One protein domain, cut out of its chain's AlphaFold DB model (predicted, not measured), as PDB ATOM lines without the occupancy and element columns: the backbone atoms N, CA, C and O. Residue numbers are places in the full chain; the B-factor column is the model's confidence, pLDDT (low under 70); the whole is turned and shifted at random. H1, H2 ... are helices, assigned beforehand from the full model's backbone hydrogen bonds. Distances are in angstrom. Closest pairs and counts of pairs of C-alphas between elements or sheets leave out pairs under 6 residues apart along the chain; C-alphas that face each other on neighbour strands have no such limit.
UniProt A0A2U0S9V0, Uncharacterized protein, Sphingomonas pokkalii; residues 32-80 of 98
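This is residues 32 to 80 of the 98 residues of an uncharacterized protein of Sphingomonas pokkalii (UniProt A0A2U0S9V0). This is a long helical hairpin with unequal legs: the shorter helix H1 runs one way, a tight turn follows, and the longer helix H2 folds back beside it and runs on alone. Residues 67 to 80 of H2 stick out past the paired part. The printed part has 49 residues with two named helices, H1 then H2, and no named strand; its class is all helix. It is only just loose, close to extended, with a radius of gyration of the C-alphas of 14.3 A, and spans 47 by 17 by 11 A.

Begin with H1, residues 32 to 46, and go on through the tight link of four residues to H2, residues 51 to 80. The two form a helical hairpin and run opposite ways at a shallow tilt of 33 degrees, only just short of steep. H2 touches H1 with residues 54 to 62 alone; look at Ala 35 and Phe 58, whose C-alphas are the closest, 5.0 A apart. In H1 and H2 every O i to N i+4 pair is within hydrogen-bond range.

Find C-alpha 32 at (-8.945, -5.883, 7.708); from there H1 runs 20.7 A to C-alpha 46. H2 begins at C-alpha 51, at (-22.956, -8.633, 17.380), and runs 42.7 A to C-alpha 80 at (10.275, 13.695, 2.406).

The two C-alphas farthest apart, those of Gly 47 and Gly 80, are 47.0 A apart. The printed part has no cut, and Gly 80 alone has a pLDDT under 70.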
ATOM      1  N   LEU A  32      -7.799  -4.974   7.849       98.44
ATOM      2  CA  LEU A  32      -8.945  -5.883   7.708       98.44
ATOM      3  C   LEU A  32      -8.553  -7.329   8.023       98.44
ATOM      4  O   LEU A  32      -9.282  -8.014   8.738       98.44
ATOM      5  N   LEU A  33      -7.397  -7.785   7.530       98.50
ATOM      6  CA  LEU A  33      -6.876  -9.116   7.848       98.50
ATOM      7  C   LEU A  33      -6.577  -9.253   9.344       98.50
ATOM      8  O   LEU A  33      -6.984 -10.238   9.952       98.50
ATOM      9  N   ALA A  34      -5.922  -8.263   9.953       98.31
ATOM     10  CA  ALA A  34      -5.618  -8.264  11.381       98.31
ATOM     11  C   ALA A  34      -6.894  -8.293  12.238       98.31
ATOM     12  O   ALA A  34      -6.993  -9.103  13.158       98.31
ATOM     13  N   ALA A  35      -7.888  -7.466  11.905       98.19
ATOM     14  CA  ALA A  35      -9.180  -7.449  12.584       98.19
ATOM     15  C   ALA A  35      -9.931  -8.779  12.411       98.19
ATOM     16  O   ALA A  35     -10.459  -9.312  13.382       98.19
ATOM     17  N   GLY A  36      -9.915  -9.368  11.211       97.62
ATOM     18  CA  GLY A  36     -10.511 -10.683  10.955       97.62
ATOM     19  C   GLY A  36      -9.826 -11.820  11.721       97.62
ATOM     20  O   GLY A  36     -10.503 -12.687  12.267       97.62
ATOM     21  N   VAL A  37      -8.491 -11.806  11.813       98.19
ATOM     22  CA  VAL A  37      -7.724 -12.780  12.609       98.19
ATOM     23  C   VAL A  37      -8.020 -12.624  14.100       98.19
ATOM     24  O   VAL A  37      -8.228 -13.628  14.782       98.19
ATOM     25  N   ALA A  38      -8.077 -11.388  14.600       97.06
ATOM     26  CA  ALA A  38      -8.434 -11.112  15.987       97.06
ATOM     27  C   ALA A  38      -9.848 -11.616  16.313       97.06
ATOM     28  O   ALA A  38     -10.038 -12.297  17.318       97.06
ATOM     29  N   GLU A  39     -10.816 -11.356  15.434       96.19
ATOM     30  CA  GLU A  39     -12.199 -11.797  15.609       96.19
ATOM     31  C   GLU A  39     -12.324 -13.325  15.559       96.19
ATOM     32  O   GLU A  39     -12.988 -13.934  16.397       96.19
ATOM     33  N   PHE A  40     -11.618 -13.972  14.629       95.94
ATOM     34  CA  PHE A  40     -11.563 -15.429  14.544       95.94
ATOM     35  C   PHE A  40     -10.973 -16.057  15.812       95.94
ATOM     36  O   PHE A  40     -11.495 -17.053  16.321       95.94
ATOM     37  N   TRP A  41      -9.895 -15.471  16.337       96.75
ATOM     38  CA  TRP A  41      -9.298 -15.904  17.597       96.75
ATOM     39  C   TRP A  41     -10.274 -15.727  18.763       96.75
ATOM     40  O   TRP A  41     -10.443 -16.634  19.582       96.75
ATOM     41  N   LEU A  42     -10.957 -14.583  18.818       94.94
ATOM     42  CA  LEU A  42     -11.922 -14.279  19.865       94.94
ATOM     43  C   LEU A  42     -13.089 -15.274  19.845       94.94
ATOM     44  O   LEU A  42     -13.375 -15.883  20.875       94.94
ATOM     45  N   TYR A  43     -13.657 -15.542  18.666       93.06
ATOM     46  CA  TYR A  43     -14.701 -16.550  18.468       93.06
ATOM     47  C   TYR A  43     -14.258 -17.952  18.910       93.06
ATOM     48  O   TYR A  43     -14.993 -18.663  19.594       93.06
ATOM     49  N   ARG A  44     -13.025 -18.355  18.575       95.56
ATOM     50  CA  ARG A  44     -12.477 -19.656  18.992       95.56
ATOM     51  C   ARG A  44     -12.267 -19.769  20.500       95.56
ATOM     52  O   ARG A  44     -12.348 -20.872  21.027       95.56
ATOM     53  N   SER A  45     -11.966 -18.660  21.170       92.75
ATOM     54  CA  SER A  45     -11.633 -18.645  22.599       92.75
ATOM     55  C   SER A  45     -12.847 -18.467  23.516       92.75
ATOM     56  O   SER A  45     -12.898 -19.088  24.573       92.75
ATOM     57  N   MET A  46     -13.824 -17.644  23.120       89.94
ATOM     58  CA  MET A  46     -14.979 -17.280  23.952       89.94
ATOM     59  C   MET A  46     -16.310 -17.850  23.444       89.94
ATOM     60  O   MET A  46     -17.312 -17.750  24.149       89.94
ATOM     61  N   GLY A  47     -16.339 -18.466  22.257       85.75
ATOM     62  CA  GLY A  47     -17.569 -18.921  21.610       85.75
ATOM     63  C   GLY A  47     -18.287 -17.795  20.859       85.75
ATOM     64  O   GLY A  47     -17.665 -16.845  20.387       85.75
ATOM     65  N   GLU A  48     -19.610 -17.911  20.710       84.94
ATOM     66  CA  GLU A  48     -20.410 -16.914  19.994       84.94
ATOM     67  C   GLU A  48     -20.391 -15.551  20.694       84.94
ATOM     68  O   GLU A  48     -20.767 -15.402  21.858       84.94
ATOM     69  N   LEU A  49     -19.984 -14.529  19.945       85.19
ATOM     70  CA  LEU A  49     -19.960 -13.151  20.411       85.19
ATOM     71  C   LEU A  49     -21.275 -12.456  20.073       85.19
ATOM     72  O   LEU A  49     -21.842 -12.625  18.993       85.19
ATOM     73  N   ARG A  50     -21.733 -11.583  20.977       94.06
ATOM     74  CA  ARG A  50     -22.800 -10.631  20.650       94.06
ATOM     75  C   ARG A  50     -22.341  -9.739  19.500       94.06
ATOM     76  O   ARG A  50     -21.216  -9.244  19.516       94.06
ATOM     77  N   ILE A  51     -23.252  -9.437  18.575       93.62
ATOM     78  CA  ILE A  51     -22.956  -8.633  17.380       93.62
ATOM     79  C   ILE A  51     -22.300  -7.279  17.703       93.62
ATOM     80  O   ILE A  51     -21.383  -6.853  17.013       93.62
ATOM     81  N   VAL A  52     -22.718  -6.626  18.793       96.25
ATOM     82  CA  VAL A  52     -22.133  -5.350  19.239       96.25
ATOM     83  C   VAL A  52     -20.675  -5.524  19.661       96.25
ATOM     84  O   VAL A  52     -19.848  -4.679  19.341       96.25
ATOM     85  N   THR A  53     -20.356  -6.617  20.359       94.62
ATOM     86  CA  THR A  53     -18.987  -6.928  20.781       94.62
ATOM     87  C   THR A  53     -18.109  -7.185  19.567       94.62
ATOM     88  O   THR A  53     -17.069  -6.549  19.469       94.62
ATOM     89  N   ALA A  54     -18.574  -8.010  18.624       95.12
ATOM     90  CA  ALA A  54     -17.852  -8.326  17.392       95.12
ATOM     91  C   ALA A  54     -17.535  -7.077  16.551       95.12
ATOM     92  O   ALA A  54     -16.419  -6.879  16.077       95.12
ATOM     93  N   ILE A  55     -18.513  -6.177  16.401       97.12
ATOM     94  CA  ILE A  55     -18.304  -4.910  15.687       97.12
ATOM     95  C   ILE A  55     -17.309  -4.021  16.442       97.12
ATOM     96  O   ILE A  55     -16.434  -3.419  15.819       97.12
ATOM     97  N   ALA A  56     -17.423  -3.933  17.771       97.50
ATOM     98  CA  ALA A  56     -16.539  -3.103  18.584       97.50
ATOM     99  C   ALA A  56     -15.081  -3.589  18.542       97.50
ATOM    100  O   ALA A  56     -14.177  -2.769  18.385       97.50
ATOM    101  N   THR A  57     -14.841  -4.898  18.643       96.56
ATOM    102  CA  THR A  57     -13.496  -5.491  18.576       96.56
ATOM    103  C   THR A  57     -12.901  -5.363  17.184       96.56
ATOM    104  O   THR A  57     -11.763  -4.908  17.051       96.56
ATOM    105  N   PHE A  58     -13.685  -5.663  16.146       97.88
ATOM    106  CA  PHE A  58     -13.252  -5.518  14.761       97.88
ATOM    107  C   PHE A  58     -12.862  -4.070  14.436       97.88
ATOM    108  O   PHE A  58     -11.757  -3.818  13.949       97.88
ATOM    109  N   LEU A  59     -13.740  -3.107  14.741       98.25
ATOM    110  CA  LEU A  59     -13.462  -1.688  14.510       98.25
ATOM    111  C   LEU A  59     -12.308  -1.191  15.374       98.25
ATOM    112  O   LEU A  59     -11.490  -0.424  14.877       98.25
ATOM    113  N   GLY A  60     -12.210  -1.634  16.629       98.12
ATOM    114  CA  GLY A  60     -11.103  -1.282  17.513       98.12
ATOM    115  C   GLY A  60      -9.757  -1.662  16.902       98.12
ATOM    116  O   GLY A  60      -8.909  -0.798  16.695       98.12
ATOM    117  N   VAL A  61      -9.591  -2.932  16.518       98.25
ATOM    118  CA  VAL A  61      -8.349  -3.417  15.893       98.25
ATOM    119  C   VAL A  61      -8.080  -2.698  14.570       98.25
ATOM    120  O   VAL A  61      -6.974  -2.198  14.354       98.25
ATOM    121  N   PHE A  62      -9.087  -2.603  13.699       98.50
ATOM    122  CA  PHE A  62      -8.946  -1.962  12.394       98.50
ATOM    123  C   PHE A  62      -8.509  -0.495  12.518       98.50
ATOM    124  O   PHE A  62      -7.531  -0.083  11.891       98.50
ATOM    125  N   LEU A  63      -9.205   0.291  13.344       98.25
ATOM    126  CA  LEU A  63      -8.933   1.718  13.511       98.25
ATOM    127  C   LEU A  63      -7.582   1.960  14.181       98.25
ATOM    128  O   LEU A  63      -6.877   2.877  13.768       98.25
ATOM    129  N   THR A  64      -7.177   1.137  15.151       98.38
ATOM    130  CA  THR A  64      -5.849   1.255  15.770       98.38
ATOM    131  C   THR A  64      -4.731   1.018  14.757       98.38
ATOM    132  O   THR A  64      -3.797   1.819  14.684       98.38
ATOM    133  N   VAL A  65      -4.826  -0.031  13.934       97.94
ATOM    134  CA  VAL A  65      -3.816  -0.314  12.899       97.94
ATOM    135  C   VAL A  65      -3.792   0.795  11.844       97.94
ATOM    136  O   VAL A  65      -2.719   1.270  11.471       97.94
ATOM    137  N   MET A  66      -4.964   1.256  11.400       98.12
ATOM    138  CA  MET A  66      -5.063   2.352  10.433       98.12
ATOM    139  C   MET A  66      -4.529   3.673  10.983       98.12
ATOM    140  O   MET A  66      -3.877   4.411  10.246       98.12
ATOM    141  N   LEU A  67      -4.760   3.961  12.264       98.12
ATOM    142  CA  LEU A  67      -4.210   5.134  12.930       98.12
ATOM    143  C   LEU A  67      -2.681   5.061  12.969       98.12
ATOM    144  O   LEU A  67      -2.024   6.011  12.554       98.12
ATOM    145  N   ALA A  68      -2.113   3.925  13.383       97.06
ATOM    146  CA  ALA A  68      -0.665   3.724  13.388       97.06
ATOM    147  C   ALA A  68      -0.057   3.892  11.982       97.06
ATOM    148  O   ALA A  68       0.918   4.626  11.809       97.06
ATOM    149  N   ALA A  69      -0.671   3.284  10.962       96.31
ATOM    150  CA  ALA A  69      -0.253   3.427   9.569       96.31
ATOM    151  C   ALA A  69      -0.368   4.875   9.059       96.31
ATOM    152  O   ALA A  69       0.518   5.352   8.349       96.31
ATOM    153  N   GLY A  70      -1.439   5.582   9.432       96.00
ATOM    154  CA  GLY A  70      -1.658   6.990   9.112       96.00
ATOM    155  C   GLY A  70      -0.578   7.888   9.693       96.00
ATOM    156  O   GLY A  70       0.034   8.655   8.955       96.00
ATOM    157  N   LEU A  71      -0.296   7.741  10.987       96.19
ATOM    158  CA  LEU A  71       0.745   8.507  11.672       96.19
ATOM    159  C   LEU A  71       2.131   8.232  11.078       96.19
ATOM    160  O   LEU A  71       2.855   9.174  10.763       96.19
ATOM    161  N   MET A  72       2.472   6.963  10.839       94.69
ATOM    162  CA  MET A  72       3.742   6.595  10.205       94.69
ATOM    163  C   MET A  72       3.858   7.170   8.785       94.69
ATOM    164  O   MET A  72       4.896   7.704   8.402       94.69
ATOM    165  N   GLY A  73       2.784   7.102   7.995       91.94
ATOM    166  CA  GLY A  73       2.771   7.664   6.647       91.94
ATOM    167  C   GLY A  73       2.889   9.191   6.633       91.94
ATOM    168  O   GLY A  73       3.573   9.735   5.767       91.94
ATOM    169  N   LEU A  74       2.266   9.879   7.594       91.38
ATOM    170  CA  LEU A  74       2.397  11.328   7.760       91.38
ATOM    171  C   LEU A  74       3.817  11.718   8.181       91.38
ATOM    172  O   LEU A  74       4.354  12.681   7.641       91.38
ATOM    173  N   MET A  75       4.456  10.944   9.063       88.88
ATOM    174  CA  MET A  75       5.864  11.141   9.424       88.88
ATOM    175  C   MET A  75       6.778  11.048   8.191       88.88
ATOM    176  O   MET A  75       7.637  11.908   7.996       88.88
ATOM    177  N   PHE A  76       6.555  10.066   7.310       84.25
ATOM    178  CA  PHE A  76       7.317   9.968   6.061       84.25
ATOM    179  C   PHE A  76       7.072  11.145   5.120       84.25
ATOM    180  O   PHE A  76       8.027  11.655   4.532       84.25
ATOM    181  N   LEU A  77       5.818  11.591   4.993       85.00
ATOM    182  CA  LEU A  77       5.495  12.774   4.201       85.00
ATOM    183  C   LEU A  77       6.218  14.006   4.759       85.00
ATOM    184  O   LEU A  77       6.842  14.716   3.986       85.00
ATOM    185  N   SER A  78       6.226  14.184   6.080       83.19
ATOM    186  CA  SER A  78       6.931  15.275   6.764       83.19
ATOM    187  C   SER A  78       8.433  15.293   6.455       83.19
ATOM    188  O   SER A  78       8.976  16.342   6.131       83.19
ATOM    189  N   SER A  79       9.106  14.137   6.520       77.88
ATOM    190  CA  SER A  79      10.551  14.042   6.236       77.88
ATOM    191  C   SER A  79      10.901  14.188   4.747       77.88
ATOM    192  O   SER A  79      11.964  14.685   4.394       77.88
ATOM    193  N   GLY A  80      10.011  13.752   3.846       69.25
ATOM    194  CA  GLY A  80      10.275  13.695   2.406       69.25
ATOM    195  C   GLY A  80       9.966  14.985   1.644       69.25
ATOM    196  O   GLY A  80      10.231  15.062   0.445       69.25
TER     197      GLY A  80